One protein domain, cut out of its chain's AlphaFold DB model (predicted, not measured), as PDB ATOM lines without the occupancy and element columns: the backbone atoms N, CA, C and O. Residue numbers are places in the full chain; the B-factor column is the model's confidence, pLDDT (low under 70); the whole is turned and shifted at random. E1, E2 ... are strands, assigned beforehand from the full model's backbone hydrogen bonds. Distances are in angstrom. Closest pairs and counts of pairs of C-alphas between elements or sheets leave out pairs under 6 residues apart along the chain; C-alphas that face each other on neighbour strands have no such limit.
ATOM      1  N   VAL A   4     197.100 116.583 234.369       82.69
ATOM      2  CA  VAL A   4     196.556 117.488 235.380       82.69
ATOM      3  C   VAL A   4     197.318 118.802 235.294       82.69
ATOM      4  O   VAL A   4     198.542 118.809 235.408       82.69
ATOM      5  N   VAL A   5     196.591 119.898 235.111       84.25
ATOM      6  CA  VAL A   5     197.138 121.248 234.980       84.25
ATOM      7  C   VAL A   5     196.498 122.152 236.017       84.25
ATOM      8  O   VAL A   5     195.278 122.179 236.158       84.25
ATOM      9  N   LYS A   6     197.318 122.884 236.762       81.75
ATOM     10  CA  LYS A   6     196.852 123.903 237.707       81.75
ATOM     11  C   LYS A   6     197.770 125.096 237.586       81.75
ATOM     12  O   LYS A   6     198.981 124.923 237.657       81.75
ATOM     13  N   GLY A   7     197.240 126.292 237.424       73.69
ATOM     14  CA  GLY A   7     198.128 127.433 237.341       73.69
ATOM     15  C   GLY A   7     197.438 128.747 237.097       73.69
ATOM     16  O   GLY A   7     196.230 128.813 236.868       73.69
ATOM     17  N   TYR A   8     198.250 129.789 237.141       79.12
ATOM     18  CA  TYR A   8     197.812 131.154 236.954       79.12
ATOM     19  C   TYR A   8     198.774 131.930 236.060       79.12
ATOM     20  O   TYR A   8     199.941 131.558 235.883       79.12
ATOM     21  N   VAL A   9     198.289 133.065 235.571       78.50
ATOM     22  CA  VAL A   9     199.079 134.094 234.904       78.50
ATOM     23  C   VAL A   9     198.673 135.484 235.401       78.50
ATOM     24  O   VAL A   9     197.489 135.812 235.471       78.50
ATOM     25  N   GLY A  10     199.653 136.309 235.755       75.62
ATOM     26  CA  GLY A  10     199.450 137.706 236.127       75.62
ATOM     27  C   GLY A  10     200.539 138.593 235.545       75.62
ATOM     28  O   GLY A  10     201.419 138.123 234.839       75.62
ATOM     29  N   ARG A  11     200.497 139.891 235.850       69.56
ATOM     30  CA  ARG A  11     201.410 140.874 235.243       69.56
ATOM     31  C   ARG A  11     202.893 140.637 235.559       69.56
ATOM     32  O   ARG A  11     203.747 141.030 234.773       69.56
ATOM     33  N   ILE A  12     203.183 140.060 236.722       67.00
ATOM     34  CA  ILE A  12     204.550 139.879 237.227       67.00
ATOM     35  C   ILE A  12     205.055 138.472 236.918       67.00
ATOM     36  O   ILE A  12     206.175 138.307 236.445       67.00
ATOM     37  N   ASP A  13     204.238 137.457 237.189       70.19
ATOM     38  CA  ASP A  13     204.637 136.066 237.062       70.19
ATOM     39  C   ASP A  13     203.531 135.177 236.491       70.19
ATOM     40  O   ASP A  13     202.329 135.445 236.562       70.19
ATOM     41  N   ALA A  14     203.977 134.060 235.929       78.94
ATOM     42  CA  ALA A  14     203.136 132.917 235.621       78.94
ATOM     43  C   ALA A  14     203.649 131.705 236.388       78.94
ATOM     44  O   ALA A  14     204.864 131.511 236.503       78.94
ATOM     45  N   LYS A  15     202.735 130.863 236.876       83.19
ATOM     46  CA  LYS A  15     203.073 129.587 237.519       83.19
ATOM     47  C   LYS A  15     202.110 128.503 237.077       83.19
ATOM     48  O   LYS A  15     200.916 128.587 237.352       83.19
ATOM     49  N   ILE A  16     202.642 127.476 236.421       85.94
ATOM     50  CA  ILE A  16     201.883 126.353 235.872       85.94
ATOM     51  C   ILE A  16     202.435 125.038 236.419       85.94
ATOM     52  O   ILE A  16     203.566 124.648 236.146       85.94
ATOM     53  N   TYR A  17     201.612 124.317 237.161       85.31
ATOM     54  CA  TYR A  17     201.836 122.928 237.528       85.31
ATOM     55  C   TYR A  17     201.387 122.015 236.385       85.31
ATOM     56  O   TYR A  17     200.258 122.140 235.898       85.31
ATOM     57  N   VAL A  18     202.234 121.052 236.012       87.56
ATOM     58  CA  VAL A  18     201.910 120.005 235.033       87.56
ATOM     59  C   VAL A  18     202.225 118.638 235.631       87.56
ATOM     60  O   VAL A  18     203.374 118.322 235.942       87.56
ATOM     61  N   GLY A  19     201.196 117.807 235.765       86.44
ATOM     62  CA  GLY A  19     201.326 116.452 236.280       86.44
ATOM     63  C   GLY A  19     200.356 115.472 235.637       86.44
ATOM     64  O   GLY A  19     199.744 115.757 234.607       86.44
ATOM     65  N   GLN A  20     200.203 114.295 236.236       82.94
ATOM     66  CA  GLN A  20     199.322 113.250 235.719       82.94
ATOM     67  C   GLN A  20     198.567 112.490 236.809       82.94
ATOM     68  O   GLN A  20     199.025 112.338 237.938       82.94
ATOM     69  N   THR A  21     197.390 111.970 236.456       76.44
ATOM     70  CA  THR A  21     196.594 111.116 237.345       76.44
ATOM     71  C   THR A  21     197.317 109.801 237.623       76.44
ATOM     72  O   THR A  21     197.713 109.118 236.673       76.44
ATOM     73  N   LEU A  22     197.364 109.374 238.882       70.75
ATOM     74  CA  LEU A  22     197.850 108.047 239.252       70.75
ATOM     75  C   LEU A  22     196.713 107.009 239.317       70.75
ATOM     76  O   LEU A  22     195.566 107.361 239.600       70.75
ATOM     77  N   PRO A  23     197.000 105.712 239.099       66.06
ATOM     78  CA  PRO A  23     196.035 104.643 239.331       66.06
ATOM     79  C   PRO A  23     195.587 104.610 240.801       66.06
ATOM     80  O   PRO A  23     196.407 104.452 241.707       66.06
ATOM     81  N   PHE A  24     194.272 104.681 241.028       57.44
ATOM     82  CA  PHE A  24     193.647 104.775 242.357       57.44
ATOM     83  C   PHE A  24     194.058 103.655 243.332       57.44
ATOM     84  O   PHE A  24     194.173 103.871 244.535       57.44
ATOM     85  N   PHE A  25     194.354 102.457 242.825       56.34
ATOM     86  CA  PHE A  25     194.594 101.268 243.648       56.34
ATOM     87  C   PHE A  25     195.926 101.261 244.426       56.34
ATOM     88  O   PHE A  25     196.196 100.298 245.144       56.34
ATOM     89  N   LYS A  26     196.783 102.288 244.293       52.06
ATOM     90  CA  LYS A  26     198.124 102.330 244.910       52.06
ATOM     91  C   LYS A  26     198.586 103.750 245.302       52.06
ATOM     92  O   LYS A  26     199.727 104.116 245.037       52.06
ATOM     93  N   LYS A  27     197.726 104.530 245.972       50.22
ATOM     94  CA  LYS A  27     197.973 105.938 246.375       50.22
ATOM     95  C   LYS A  27     199.323 106.195 247.082       50.22
ATOM     96  O   LYS A  27     199.894 107.256 246.889       50.22
ATOM     97  N   ASN A  28     199.874 105.210 247.803       55.16
ATOM     98  CA  ASN A  28     201.124 105.347 248.572       55.16
ATOM     99  C   ASN A  28     202.346 104.637 247.950       55.16
ATOM    100  O   ASN A  28     203.347 104.452 248.636       55.16
ATOM    101  N   LYS A  29     202.271 104.145 246.701       58.47
ATOM    102  CA  LYS A  29     203.394 103.411 246.070       58.47
ATOM    103  C   LYS A  29     204.128 104.180 244.981       58.47
ATOM    104  O   LYS A  29     205.144 103.680 244.512       58.47
ATOM    105  N   TYR A  30     203.618 105.335 244.575       58.09
ATOM    106  CA  TYR A  30     204.248 106.134 243.537       58.09
ATOM    107  C   TYR A  30     204.949 107.323 244.191       58.09
ATOM    108  O   TYR A  30     204.282 108.084 244.898       58.09
ATOM    109  N   PRO A  31     206.271 107.474 244.010       63.38
ATOM    110  CA  PRO A  31     206.974 108.660 244.467       63.38
ATOM    111  C   PRO A  31     206.387 109.896 243.780       63.38
ATOM    112  O   PRO A  31     205.851 109.814 242.672       63.38
ATOM    113  N   PHE A  32     206.491 111.053 244.436       61.59
ATOM    114  CA  PHE A  32     206.037 112.321 243.865       61.59
ATOM    115  C   PHE A  32     206.618 112.546 242.470       61.59
ATOM    116  O   PHE A  32     205.873 112.919 241.577       61.59
ATOM    117  N   SER A  33     207.876 112.172 242.236       63.34
ATOM    118  CA  SER A  33     208.550 112.250 240.934       63.34
ATOM    119  C   SER A  33     207.797 111.628 239.753       63.34
ATOM    120  O   SER A  33     207.952 112.093 238.629       63.34
ATOM    121  N   GLU A  34     206.957 110.614 239.980       65.56
ATOM    122  CA  GLU A  34     206.152 109.966 238.933       65.56
ATOM    123  C   GLU A  34     204.847 110.720 238.610       65.56
ATOM    124  O   GLU A  34     204.144 110.393 237.646       65.56
ATOM    125  N   GLN A  35     204.507 111.735 239.406       72.94
ATOM    126  CA  GLN A  35     203.310 112.563 239.251       72.94
ATOM    127  C   GLN A  35     203.572 113.829 238.436       72.94
ATOM    128  O   GLN A  35     202.641 114.311 237.791       72.94
ATOM    129  N   TYR A  36     204.801 114.352 238.451       78.44
ATOM    130  CA  TYR A  36     205.182 115.597 237.780       78.44
ATOM    131  C   TYR A  36     205.791 115.315 236.413       78.44
ATOM    132  O   TYR A  36     206.574 114.382 236.243       78.44
ATOM    133  N   ILE A  37     205.474 116.169 235.448       85.00
ATOM    134  CA  ILE A  37     206.040 116.090 234.103       85.00
ATOM    135  C   ILE A  37     207.053 117.226 233.949       85.00
ATOM    136  O   ILE A  37     206.691 118.401 234.025       85.00
ATOM    137  N   LYS A  38     208.331 116.876 233.766       86.94
ATOM    138  CA  LYS A  38     209.477 117.809 233.843       86.94
ATOM    139  C   LYS A  38     209.993 118.287 232.483       86.94
ATOM    140  O   LYS A  38     210.809 119.197 232.419       86.94
ATOM    141  N   ASP A  39     209.538 117.649 231.417       88.75
ATOM    142  CA  ASP A  39     210.003 117.810 230.041       88.75
ATOM    143  C   ASP A  39     208.892 118.303 229.100       88.75
ATOM    144  O   ASP A  39     208.967 118.133 227.884       88.75
ATOM    145  N   ALA A  40     207.858 118.943 229.653       93.31
ATOM    146  CA  ALA A  40     206.823 119.581 228.856       93.31
ATOM    147  C   ALA A  40     207.310 120.926 228.296       93.31
ATOM    148  O   ALA A  40     208.013 121.689 228.958       93.31
ATOM    149  N   ILE A  41     206.869 121.254 227.084       96.81
ATOM    150  CA  ILE A  41     206.987 122.598 226.520       96.81
ATOM    151  C   ILE A  41     205.731 123.358 226.934       96.81
ATOM    152  O   ILE A  41     204.639 123.055 226.449       96.81
ATOM    153  N   VAL A  42     205.891 124.319 227.844       96.88
ATOM    154  CA  VAL A  42     204.790 125.100 228.416       96.88
ATOM    155  C   VAL A  42     204.898 126.545 227.957       96.88
ATOM    156  O   VAL A  42     205.856 127.233 228.296       96.88
ATOM    157  N   THR A  43     203.908 127.019 227.212       96.38
ATOM    158  CA  THR A  43     203.875 128.390 226.692       96.38
ATOM    159  C   THR A  43     202.571 129.079 227.042       96.38
ATOM    160  O   THR A  43     201.506 128.462 226.966       96.38
ATOM    161  N   ILE A  44     202.647 130.369 227.344       95.19
ATOM    162  CA  ILE A  44     201.487 131.256 227.427       95.19
ATOM    163  C   ILE A  44     201.537 132.200 226.229       95.19
ATOM    164  O   ILE A  44     202.622 132.592 225.815       95.19
ATOM    165  N   SER A  45     200.390 132.553 225.660       94.25
ATOM    166  CA  SER A  45     200.272 133.534 224.585       94.25
ATOM    167  C   SER A  45     199.094 134.466 224.830       94.25
ATOM    168  O   SER A  45     198.083 134.053 225.394       94.25
ATOM    169  N   ASP A  46     199.201 135.706 224.370       92.69
ATOM    170  CA  ASP A  46     198.101 136.669 224.333       92.69
ATOM    171  C   ASP A  46     197.415 136.760 222.952       92.69
ATOM    172  O   ASP A  46     196.535 137.593 222.726       92.69
ATOM    173  N   GLY A  47     197.813 135.882 222.024       90.50
ATOM    174  CA  GLY A  47     197.390 135.858 220.625       90.50
ATOM    175  C   GLY A  47     198.376 136.516 219.654       90.50
ATOM    176  O   GLY A  47     198.346 136.172 218.474       90.50
ATOM    177  N   ASN A  48     199.260 137.398 220.129       90.44
ATOM    178  CA  ASN A  48     200.295 138.047 219.317       90.44
ATOM    179  C   ASN A  48     201.690 137.570 219.715       90.44
ATOM    180  O   ASN A  48     202.481 137.157 218.869       90.44
ATOM    181  N   ASP A  49     201.958 137.583 221.014       92.06
ATOM    182  CA  ASP A  49     203.226 137.221 221.612       92.06
ATOM    183  C   ASP A  49     203.102 135.891 222.353       92.06
ATOM    184  O   ASP A  49     202.012 135.423 222.702       92.06
ATOM    185  N   THR A  50     204.233 135.225 222.569       93.62
ATOM    186  CA  THR A  50     204.289 133.942 223.275       93.62
ATOM    187  C   THR A  50     205.485 133.920 224.211       93.62
ATOM    188  O   THR A  50     206.611 134.178 223.792       93.62
ATOM    189  N   VAL A  51     205.243 133.552 225.466       93.62
ATOM    190  CA  VAL A  51     206.274 133.369 226.486       93.62
ATOM    191  C   VAL A  51     206.407 131.886 226.800       93.62
ATOM    192  O   VAL A  51     205.428 131.210 227.122       93.62
ATOM    193  N   LEU A  52     207.638 131.382 226.714       94.44
ATOM    194  CA  LEU A  52     208.002 130.040 227.154       94.44
ATOM    195  C   LEU A  52     208.274 130.051 228.661       94.44
ATOM    196  O   LEU A  52     209.079 130.844 229.145       94.44
ATOM    197  N   LEU A  53     207.633 129.146 229.395       93.31
ATOM    198  CA  LEU A  53     207.855 128.984 230.826       93.31
ATOM    199  C   LEU A  53     208.979 127.981 231.084       93.31
ATOM    200  O   LEU A  53     209.051 126.922 230.460       93.31
ATOM    201  N   SER A  54     209.837 128.300 232.049       91.56
ATOM    202  CA  SER A  54     210.946 127.442 232.457       91.56
ATOM    203  C   SER A  54     210.540 126.557 233.625       91.56
ATOM    204  O   SER A  54     209.921 127.025 234.582       91.56
ATOM    205  N   TYR A  55     210.918 125.281 233.570       89.75
ATOM    206  CA  TYR A  55     210.738 124.370 234.693       89.75
ATOM    207  C   TYR A  55     211.589 124.831 235.884       89.75
ATOM    208  O   TYR A  55     212.799 125.026 235.758       89.75
ATOM    209  N   ASN A  56     210.953 125.019 237.035       80.88
ATOM    210  CA  ASN A  56     211.572 125.498 238.259       80.88
ATOM    211  C   ASN A  56     211.257 124.538 239.409       80.88
ATOM    212  O   ASN A  56     210.105 124.195 239.675       80.88
ATOM    213  N   THR A  57     212.313 124.130 240.104       72.38
ATOM    214  CA  THR A  57     212.243 123.407 241.370       72.38
ATOM    215  C   THR A  57     212.853 124.309 242.432       72.38
ATOM    216  O   THR A  57     214.079 124.376 242.560       72.38
ATOM    217  N   HIS A  58     212.030 125.043 243.179       55.84
ATOM    218  CA  HIS A  58     212.546 125.818 244.303       55.84
ATOM    219  C   HIS A  58     213.089 124.857 245.368       55.84
ATOM    220  O   HIS A  58     212.333 124.086 245.947       55.84
ATOM    221  N   ASN A  59     214.408 124.903 245.585       46.56
ATOM    222  CA  ASN A  59     215.147 124.343 246.718       46.56
ATOM    223  C   ASN A  59     214.594 123.016 247.296       46.56
ATOM    224  O   ASN A  59     213.961 122.985 248.347       46.56
ATOM    225  N   TYR A  60     214.987 121.916 246.646       45.62
ATOM    226  CA  TYR A  60     215.160 120.562 247.207       45.62
ATOM    227  C   TYR A  60     213.954 119.625 247.375       45.62
ATOM    228  O   TYR A  60     214.185 118.471 247.744       45.62
ATOM    229  N   SER A  61     212.718 120.002 247.031       53.97
ATOM    230  CA  SER A  61     211.630 119.013 246.913       53.97
ATOM    231  C   SER A  61     210.906 119.096 245.571       53.97
ATOM    232  O   SER A  61     210.475 120.155 245.119       53.97
ATOM    233  N   GLU A  62     210.756 117.939 244.920       57.03
ATOM    234  CA  GLU A  62     209.976 117.809 243.678       57.03
ATOM    235  C   GLU A  62     208.485 118.109 243.889       57.03
ATOM    236  O   GLU A  62     207.757 118.350 242.932       57.03
ATOM    237  N   GLU A  63     208.052 118.150 245.148       54.59
ATOM    238  CA  GLU A  63     206.699 118.493 245.581       54.59
ATOM    239  C   GLU A  63     206.305 119.931 245.191       54.59
ATOM    240  O   GLU A  63     205.127 120.207 244.965       54.59
ATOM    241  N   ASN A  64     207.289 120.819 245.004       57.59
ATOM    242  CA  ASN A  64     207.094 122.228 244.653       57.59
ATOM    243  C   ASN A  64     207.495 122.557 243.207       57.59
ATOM    244  O   ASN A  64     207.844 123.697 242.905       57.59
ATOM    245  N   ALA A  65     207.502 121.571 242.311       72.62
ATOM    246  CA  ALA A  65     207.874 121.800 240.923       72.62
ATOM    247  C   ALA A  65     206.760 122.489 240.116       72.62
ATOM    248  O   ALA A  65     205.610 122.043 240.105       72.62
ATOM    249  N   PHE A  66     207.116 123.542 239.380       85.00
ATOM    250  CA  PHE A  66     206.216 124.260 238.477       85.00
ATOM    251  C   PHE A  66     206.987 124.887 237.312       85.00
ATOM    252  O   PHE A  66     208.190 125.112 237.384       85.00
ATOM    253  N   TYR A  67     206.287 125.196 236.226       88.56
ATOM    254  CA  TYR A  67     206.801 126.009 235.130       88.56
ATOM    255  C   TYR A  67     206.504 127.474 235.424       88.56
ATOM    256  O   TYR A  67     205.373 127.816 235.769       88.56
ATOM    257  N   THR A  68     207.502 128.345 235.304       87.31
ATOM    258  CA  THR A  68     207.355 129.770 235.607       87.31
ATOM    259  C   THR A  68     208.119 130.661 234.644       87.31
ATOM    260  O   THR A  68     209.104 130.246 234.034       87.31
ATOM    261  N   SER A  69     207.660 131.903 234.545       80.56
ATOM    262  CA  SER A  69     208.456 133.029 234.081       80.56
ATOM    263  C   SER A  69     208.258 134.183 235.059       80.56
ATOM    264  O   SER A  69     207.135 134.407 235.516       80.56
ATOM    265  N   LEU A  70     209.350 134.883 235.373       67.81
ATOM    266  CA  LEU A  70     209.347 136.157 236.107       67.81
ATOM    267  C   LEU A  70     209.354 137.362 235.160       67.81
ATOM    268  O   LEU A  70     209.373 138.503 235.610       67.81
ATOM    269  N   ASP A  71     209.393 137.097 233.855       71.88
ATOM    270  CA  ASP A  71     209.277 138.110 232.825       71.88
ATOM    271  C   ASP A  71     208.216 137.665 231.822       71.88
ATOM    272  O   ASP A  71     208.363 136.666 231.111       71.88
ATOM    273  N   LEU A  72     207.093 138.373 231.846       74.81
ATOM    274  CA  LEU A  72     205.997 138.191 230.906       74.81
ATOM    275  C   LEU A  72     205.926 139.347 229.913       74.81
ATOM    276  O   LEU A  72     204.961 139.419 229.157       74.81
ATOM    277  N   LEU A  73     206.937 140.225 229.868       69.56
ATOM    278  CA  LEU A  73     207.086 141.147 228.753       69.56
ATOM    279  C   LEU A  73     207.219 140.304 227.476       69.56
ATOM    280  O   LEU A  73     208.039 139.384 227.426       69.56
ATOM    281  N   PRO A  74     206.401 140.563 226.447       64.25
ATOM    282  CA  PRO A  74     205.729 141.834 226.155       64.25
ATOM    283  C   PRO A  74     204.228 141.923 226.508       64.25
ATOM    284  O   PRO A  74     203.584 142.872 226.071       64.25
ATOM    285  N   PHE A  75     203.646 140.986 227.262       79.75
ATOM    286  CA  PHE A  75     202.198 140.962 227.504       79.75
ATOM    287  C   PHE A  75     201.706 142.230 228.204       79.75
ATOM    288  O   PHE A  75     202.048 142.509 229.356       79.75
ATOM    289  N   ASP A  76     200.837 142.967 227.519       77.75
ATOM    290  CA  ASP A  76     200.068 144.041 228.128       77.75
ATOM    291  C   ASP A  76     198.788 143.432 228.708       77.75
ATOM    292  O   ASP A  76     197.941 142.979 227.948       77.75
ATOM    293  N   PHE A  77     198.668 143.349 230.036       78.19
ATOM    294  CA  PHE A  77     197.556 142.675 230.728       78.19
ATOM    295  C   PHE A  77     196.284 143.531 230.726       78.19
ATOM    296  O   PHE A  77     195.907 144.129 231.739       78.19
ATOM    297  N   ILE A  78     195.603 143.577 229.584       85.00
ATOM    298  CA  ILE A  78     194.430 144.428 229.372       85.00
ATOM    299  C   ILE A  78     193.158 143.706 229.856       85.00
ATOM    300  O   ILE A  78     192.919 142.566 229.454       85.00
ATOM    301  N   PRO A  79     192.284 144.348 230.660       82.56
ATOM    302  CA  PRO A  79     190.967 143.812 231.006       82.56
ATOM    303  C   PRO A  79     190.196 143.226 229.815       82.56
ATOM    304  O   PRO A  79     190.031 143.872 228.779       82.56
ATOM    305  N   GLY A  80     189.700 141.996 229.961       82.25
ATOM    306  CA  GLY A  80     188.941 141.290 228.926       82.25
ATOM    307  C   GLY A  80     189.785 140.616 227.836       82.25
ATOM    308  O   GLY A  80     189.229 139.889 227.008       82.25
ATOM    309  N   GLN A  81     191.106 140.807 227.827       88.75
ATOM    310  CA  GLN A  81     192.016 140.105 226.923       88.75
ATOM    311  C   GLN A  81     192.021 138.604 227.214       88.75
ATOM    312  O   GLN A  81     191.983 138.177 228.369       88.75
ATOM    313  N   LYS A  82     192.085 137.791 226.159       92.75
ATOM    314  CA  LYS A  82     192.224 136.340 226.289       92.75
ATOM    315  C   LYS A  82     193.691 135.953 226.348       92.75
ATOM    316  O   LYS A  82     194.476 136.417 225.529       92.75
ATOM    317  N   LEU A  83     194.017 135.053 227.266       92.19
ATOM    318  CA  LEU A  83     195.327 134.424 227.364       92.19
ATOM    319  C   LEU A  83     195.177 132.922 227.131       92.19
ATOM    320  O   LEU A  83     194.211 132.297 227.579       92.19
ATOM    321  N   PHE A  84     196.145 132.352 226.428       95.31
ATOM    322  CA  PHE A  84     196.148 130.978 225.951       95.31
ATOM    323  C   PHE A  84     197.315 130.231 226.585       95.31
ATOM    324  O   PHE A  84     198.464 130.627 226.419       95.31
ATOM    325  N   LEU A  85     197.030 129.141 227.286       96.31
ATOM    326  CA  LEU A  85     198.030 128.198 227.770       96.31
ATOM    327  C   LEU A  85     198.130 127.043 226.781       96.31
ATOM    328  O   LEU A  85     197.112 126.462 226.416       96.31
ATOM    329  N   ASN A  86     199.350 126.686 226.394       97.38
ATOM    330  CA  ASN A  86     199.637 125.505 225.588       97.38
ATOM    331  C   ASN A  86     200.717 124.671 226.275       97.38
ATOM    332  O   ASN A  86     201.757 125.193 226.679       97.38
ATOM    333  N   ILE A  87     200.467 123.372 226.394       97.31
ATOM    334  CA  ILE A  87     201.352 122.403 227.033       97.31
ATOM    335  C   ILE A  87     201.522 121.223 226.078       97.31
ATOM    336  O   ILE A  87     200.572 120.492 225.799       97.31
ATOM    337  N   ASN A  88     202.744 121.020 225.594       97.06
ATOM    338  CA  ASN A  88     203.107 119.877 224.758       97.06
ATOM    339  C   ASN A  88     204.006 118.929 225.541       97.06
ATOM    340  O   ASN A  88     205.050 119.344 226.045       97.06
ATOM    341  N   LEU A  89     203.619 117.660 225.629       94.62
ATOM    342  CA  LEU A  89     204.432 116.626 226.258       94.62
ATOM    343  C   LEU A  89     205.291 115.913 225.201       94.62
ATOM    344  O   LEU A  89     204.858 115.769 224.054       94.62
ATOM    345  N   PRO A  90     206.466 115.378 225.578       89.94
ATOM    346  CA  PRO A  90     207.312 114.610 224.661       89.94
ATOM    347  C   PRO A  90     206.654 113.325 224.149       89.94
ATOM    348  O   PRO A  90     207.021 112.822 223.090       89.94
ATOM    349  N   ASP A  91     205.669 112.794 224.879       91.06
ATOM    350  CA  ASP A  91     204.894 111.618 224.472       91.06
ATOM    351  C   ASP A  91     203.779 111.930 223.454       91.06
ATOM    352  O   ASP A  91     202.987 111.052 223.108       91.06
ATOM    353  N   GLY A  92     203.717 113.173 222.968       93.19
ATOM    354  CA  GLY A  92     202.765 113.631 221.959       93.19
ATOM    355  C   GLY A  92     201.398 114.023 222.514       93.19
ATOM    356  O   GLY A  92     200.537 114.449 221.743       93.19
ATOM    357  N   ARG A  93     201.164 113.908 223.829       93.75
ATOM    358  CA  ARG A  93     199.950 114.461 224.438       93.75
ATOM    359  C   ARG A  93     200.021 115.985 224.485       93.75
ATOM    360  O   ARG A  93     201.083 116.577 224.670       93.75
ATOM    361  N   HIS A  94     198.855 116.605 224.369       95.19
ATOM    362  CA  HIS A  94     198.703 118.049 224.328       95.19
ATOM    363  C   HIS A  94     197.587 118.497 225.266       95.19
ATOM    364  O   HIS A  94     196.571 117.808 225.403       95.19
ATOM    365  N   VAL A  95     197.797 119.649 225.896       94.19
ATOM    366  CA  VAL A  95     196.792 120.363 226.672       94.19
ATOM    367  C   VAL A  95     196.778 121.826 226.257       94.19
ATOM    368  O   VAL A  95     197.830 122.462 226.206       94.19
ATOM    369  N   ASP A  96     195.580 122.359 226.044       95.81
ATOM    370  CA  ASP A  96     195.354 123.787 225.856       95.81
ATOM    371  C   ASP A  96     194.348 124.322 226.880       95.81
ATOM    372  O   ASP A  96     193.543 123.576 227.444       95.81
ATOM    373  N   ALA A  97     194.429 125.618 227.167       92.19
ATOM    374  CA  ALA A  97     193.439 126.304 227.979       92.19
ATOM    375  C   ALA A  97     193.329 127.775 227.608       92.19
ATOM    376  O   ALA A  97     194.294 128.394 227.160       92.19
ATOM    377  N   VAL A  98     192.154 128.352 227.850       91.62
ATOM    378  CA  VAL A  98     191.897 129.775 227.606       91.62
ATOM    379  C   VAL A  98     191.344 130.414 228.862       91.62
ATOM    380  O   VAL A  98     190.358 129.939 229.426       91.62
ATOM    381  N   THR A  99     191.952 131.517 229.271       85.62
ATOM    382  CA  THR A  99     191.467 132.374 230.353       85.62
ATOM    383  C   THR A  99     191.276 133.800 229.843       85.62
ATOM    384  O   THR A  99     191.722 134.145 228.748       85.62
ATOM    385  N   THR A 100     190.608 134.629 230.634       82.00
ATOM    386  CA  THR A 100     190.373 136.039 230.331       82.00
ATOM    387  C   THR A 100     190.917 136.881 231.473       82.00
ATOM    388  O   THR A 100     190.606 136.604 232.630       82.00
ATOM    389  N   VAL A 101     191.699 137.913 231.156       78.62
ATOM    390  CA  VAL A 101     192.176 138.891 232.138       78.62
ATOM    391  C   VAL A 101     190.956 139.564 232.778       78.62
ATOM    392  O   VAL A 101     190.114 140.105 232.052       78.62
ATOM    393  N   PRO A 102     190.806 139.508 234.110       63.16
ATOM    394  CA  PRO A 102     189.649 140.087 234.775       63.16
ATOM    395  C   PRO A 102     189.652 141.617 234.673       63.16
ATOM    396  O   PRO A 102     190.692 142.237 234.457       63.16
ATOM    397  N   ASP A 103     188.471 142.217 234.841       63.06
ATOM    398  CA  ASP A 103     188.326 143.672 234.923       63.06
ATOM    399  C   ASP A 103     189.160 144.246 236.080       63.06
ATOM    400  O   ASP A 103     189.232 143.641 237.158       63.06
ATOM    401  N   GLU A 104     189.723 145.444 235.885       59.09
ATOM    402  CA  GLU A 104     190.330 146.203 236.980       59.09
ATOM    403  C   GLU A 104     189.299 146.408 238.093       59.09
ATOM    404  O   GLU A 104     188.169 146.851 237.861       59.09
ATOM    405  N   ILE A 105     189.690 146.102 239.328       51.88
ATOM    406  CA  ILE A 105     188.821 146.336 240.477       51.88
ATOM    407  C   ILE A 105     189.054 147.728 241.018       51.88
ATOM    408  O   ILE A 105     190.148 148.076 241.480       51.88
ATOM    409  N   ASP A 106     187.975 148.495 241.079       45.38
ATOM    410  CA  ASP A 106     187.900 149.694 241.896       45.38
ATOM    411  C   ASP A 106     187.827 149.317 243.375       45.38
ATOM    412  O   ASP A 106     186.763 149.163 243.970       45.38
ATOM    413  N   VAL A 107     188.999 149.164 243.992       42.53
ATOM    414  CA  VAL A 107     189.097 149.062 245.447       42.53
ATOM    415  C   VAL A 107     188.807 150.443 246.025       42.53
ATOM    416  O   VAL A 107     189.651 151.342 245.987       42.53
ATOM    417  N   THR A 247     191.927 114.281 246.588       32.06
ATOM    418  CA  THR A 247     190.465 114.202 246.640       32.06
ATOM    419  C   THR A 247     189.998 114.947 245.393       32.06
ATOM    420  O   THR A 247     190.575 115.992 245.093       32.06
ATOM    421  N   GLU A 248     189.031 114.428 244.625       30.05
ATOM    422  CA  GLU A 248     188.320 115.299 243.675       30.05
ATOM    423  C   GLU A 248     187.958 116.557 244.457       30.05
ATOM    424  O   GLU A 248     187.339 116.428 245.522       30.05
ATOM    425  N   PRO A 249     188.439 117.741 244.059       35.44
ATOM    426  CA  PRO A 249     188.243 118.885 244.906       35.44
ATOM    427  C   PRO A 249     186.742 119.167 244.890       35.44
ATOM    428  O   PRO A 249     186.208 119.660 243.899       35.44
ATOM    429  N   PHE A 250     186.041 118.848 245.980       31.69
ATOM    430  CA  PHE A 250     184.601 119.097 246.094       31.69
ATOM    431  C   PHE A 250     184.269 120.590 245.883       31.69
ATOM    432  O   PHE A 250     183.134 120.929 245.559       31.69
ATOM    433  N   TYR A 251     185.278 121.466 245.989       34.66
ATOM    434  CA  TYR A 251     185.213 122.903 245.718       34.66
ATOM    435  C   TYR A 251     185.558 123.325 244.274       34.66
ATOM    436  O   TYR A 251     185.222 124.443 243.900       34.66
ATOM    437  N   TYR A 252     186.176 122.471 243.446       37.38
ATOM    438  CA  TYR A 252     186.649 122.837 242.094       37.38
ATOM    439  C   TYR A 252     185.889 122.126 240.965       37.38
ATOM    440  O   TYR A 252     186.320 122.134 239.814       37.38
ATOM    441  N   ASN A 253     184.705 121.584 241.260       32.94
ATOM    442  CA  ASN A 253     183.760 121.070 240.261       32.94
ATOM    443  C   ASN A 253     183.211 122.142 239.289       32.94
ATOM    444  O   ASN A 253     182.308 121.837 238.514       32.94
ATOM    445  N   TYR A 254     183.713 123.383 239.312       42.56
ATOM    446  CA  TYR A 254     183.095 124.503 238.596       42.56
ATOM    447  C   TYR A 254     183.902 125.123 237.453       42.56
ATOM    448  O   TYR A 254     183.287 125.799 236.636       42.56
ATOM    449  N   TYR A 255     185.205 124.862 237.297       49.16
ATOM    450  CA  TYR A 255     185.970 125.458 236.192       49.16
ATOM    451  C   TYR A 255     187.067 124.513 235.705       49.16
ATOM    452  O   TYR A 255     188.168 124.495 236.246       49.16
ATOM    453  N   SER A 256     186.776 123.726 234.667       61.19
ATOM    454  CA  SER A 256     187.837 123.176 233.827       61.19
ATOM    455  C   SER A 256     187.767 123.832 232.461       61.19
ATOM    456  O   SER A 256     186.914 123.502 231.644       61.19
ATOM    457  N   ASN A 257     188.651 124.803 232.243       73.12
ATOM    458  CA  ASN A 257     188.930 125.392 230.935       73.12
ATOM    459  C   ASN A 257     190.102 124.687 230.231       73.12
ATOM    460  O   ASN A 257     190.668 125.241 229.296       73.12
ATOM    461  N   ILE A 258     190.469 123.492 230.705       84.31
ATOM    462  CA  ILE A 258     191.574 122.679 230.204       84.31
ATOM    463  C   ILE A 258     191.035 121.673 229.180       84.31
ATOM    464  O   ILE A 258     190.300 120.753 229.541       84.31
ATOM    465  N   ASN A 259     191.451 121.781 227.922       86.69
ATOM    466  CA  ASN A 259     191.209 120.757 226.909       86.69
ATOM    467  C   ASN A 259     192.384 119.773 226.869       86.69
ATOM    468  O   ASN A 259     193.541 120.158 226.981       86.69
ATOM    469  N   GLY A 260     192.098 118.473 226.735       83.56
ATOM    470  CA  GLY A 260     193.128 117.419 226.735       83.56
ATOM    471  C   GLY A 260     193.599 116.964 228.128       83.56
ATOM    472  O   GLY A 260     194.425 116.054 228.233       83.56
ATOM    473  N   GLY A 261     193.048 117.532 229.209       84.06
ATOM    474  CA  GLY A 261     193.471 117.257 230.585       84.06
ATOM    475  C   GLY A 261     192.383 117.482 231.640       84.06
ATOM    476  O   GLY A 261     191.191 117.368 231.363       84.06
ATOM    477  N   LEU A 262     192.817 117.733 232.875       81.00
ATOM    478  CA  LEU A 262     191.995 118.083 234.035       81.00
ATOM    479  C   LEU A 262     192.623 119.270 234.769       81.00
ATOM    480  O   LEU A 262     193.845 119.364 234.840       81.00
ATOM    481  N   GLY A 263     191.795 120.100 235.400       74.94
ATOM    482  CA  GLY A 263     192.227 121.198 236.268       74.94
ATOM    483  C   GLY A 263     191.855 122.567 235.706       74.94
ATOM    484  O   GLY A 263     190.817 122.654 235.052       74.94
ATOM    485  N   PHE A 264     192.654 123.601 235.977       74.56
ATOM    486  CA  PHE A 264     192.313 125.003 235.696       74.56
ATOM    487  C   PHE A 264     193.530 125.854 235.301       74.56
ATOM    488  O   PHE A 264     194.662 125.581 235.710       74.56
ATOM    489  N   PHE A 265     193.264 126.915 234.539       78.81
ATOM    490  CA  PHE A 265     194.203 127.984 234.209       78.81
ATOM    491  C   PHE A 265     193.506 129.340 234.342       78.81
ATOM    492  O   PHE A 265     192.513 129.577 233.657       78.81
ATOM    493  N   GLU A 266     194.004 130.228 235.201       73.00
ATOM    494  CA  GLU A 266     193.342 131.505 235.506       73.00
ATOM    495  C   GLU A 266     194.247 132.715 235.271       73.00
ATOM    496  O   GLU A 266     195.469 132.625 235.373       73.00
ATOM    497  N   ALA A 267     193.640 133.862 234.967       66.88
ATOM    498  CA  ALA A 267     194.343 135.140 234.917       66.88
ATOM    499  C   ALA A 267     193.910 136.014 236.095       66.88
ATOM    500  O   ALA A 267     192.747 135.968 236.497       66.88
ATOM    501  N   TYR A 268     194.821 136.833 236.615       62.69
ATOM    502  CA  TYR A 268     194.489 137.841 237.621       62.69
ATOM    503  C   TYR A 268     195.089 139.198 237.294       62.69
ATOM    504  O   TYR A 268     196.056 139.328 236.541       62.69
ATOM    505  N   GLN A 269     194.521 140.208 237.941       57.50
ATOM    506  CA  GLN A 269     195.133 141.517 238.064       57.50
ATOM    507  C   GLN A 269     195.483 141.787 239.524       57.50
ATOM    508  O   GLN A 269     194.669 141.567 240.425       57.50
ATOM    509  N   GLU A 270     196.712 142.243 239.750       52.75
ATOM    510  CA  GLU A 270     197.168 142.709 241.055       52.75
ATOM    511  C   GLU A 270     196.928 144.215 241.165       52.75
ATOM    512  O   GLU A 270     197.350 144.989 240.302       52.75
ATOM    513  N   LYS A 271     196.279 144.637 242.255       48.34
ATOM    514  CA  LYS A 271     196.193 146.049 242.632       48.34
ATOM    515  C   LYS A 271     196.898 146.258 243.963       48.34
ATOM    516  O   LYS A 271     196.464 145.740 244.993       48.34
TER     517      LYS A 271
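This is residues 4 to 107 and 247 to 271 of the 276 residues of an uncharacterized protein of Sporocytophaga myxococcoides (UniProt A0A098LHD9). One sheet of eight strands curls into a nearly closed barrel, folded so that E7, E6, E3 and E4 face E2, E1 and E8, with E5 as the hinge; a short pairing of residues 96 to 97 of E7 with residues 258 to 259 helps to close it. Residues 23 to 29 stick out, while E9 runs on from E8. The printed part has 129 residues, with nine named strands, E1 to E9 in chain order, and no named helix; the class is all strand, though under half of the residues are in named elements. The sheet is mixed, in the order E7, E6, E3, E4, E5, E2, E1, E8. The whole is compact, with a radius of gyration of the C-alphas of 15.3 A, yet elongated, spanning 48 by 30 by 29 A.

Begin at the edge strand E7, residues 94 to 100, 20.7 A long; beside it is E6, residues 82 to 88, 19.8 A. Next come E3, residues 41 to 45, and E4, residues 50 to 57, 22.4 A long. E5 is residues 65 to 69 and E2 residues 14 to 20, 20.0 A. Find C-alpha 4 at (196.556, 117.488, 235.380), where E1, residues 4 to 9, begins. The other edge strand is E8, residues 261 to 267, 18.4 A. E9, residues 269 to 271, ends with C-alpha 271 at (196.193, 146.049, 242.632).

Look first at E7 and E6, an antiparallel hairpin, where N 85 and O 97 are 2.8 A apart, within hydrogen-bond range. E6 and E3 are antiparallel, with N 43 to O 86 at 2.9 A. E3, E4 and E5 form a meander, each strand the antiparallel neighbour of the one before: N 44 to O 51 is 2.9 A and N 56 to O 66 is 2.8 A. The pairing is staggered: E4 pairs with E3 over residues 50 to 53 and with E5 over 54 to 57. E2, E3, E4 and E5, and likewise E3, E4, E5 and E6, form Greek keys, a meander of three with the first and fourth strands antiparallel neighbours. E5 and E2 have N 16 to O 67 at 2.8 A. The hairpin E1 and E2 has N 17 to O 6 at 2.7 A. E1 and E8 are parallel, with N 5 to O 262 at 2.8 A. The closest C-alphas of E7 and E8, of Thr 99 and Glu 266, are 5.6 A apart.

The two C-alphas farthest apart, of Lys 29 and Asp 106, are 49.0 A apart. Residues 108 to 246 are not printed, and C-alphas 107 and 247 are 34.9 A apart across the cut. The links E2 to E3 and E5 to E6 are long. Mean pLDDT of the printed part is 74.5; 45 residues are under 70, among them 23 to 34, 58 to 64 and 247 to 256.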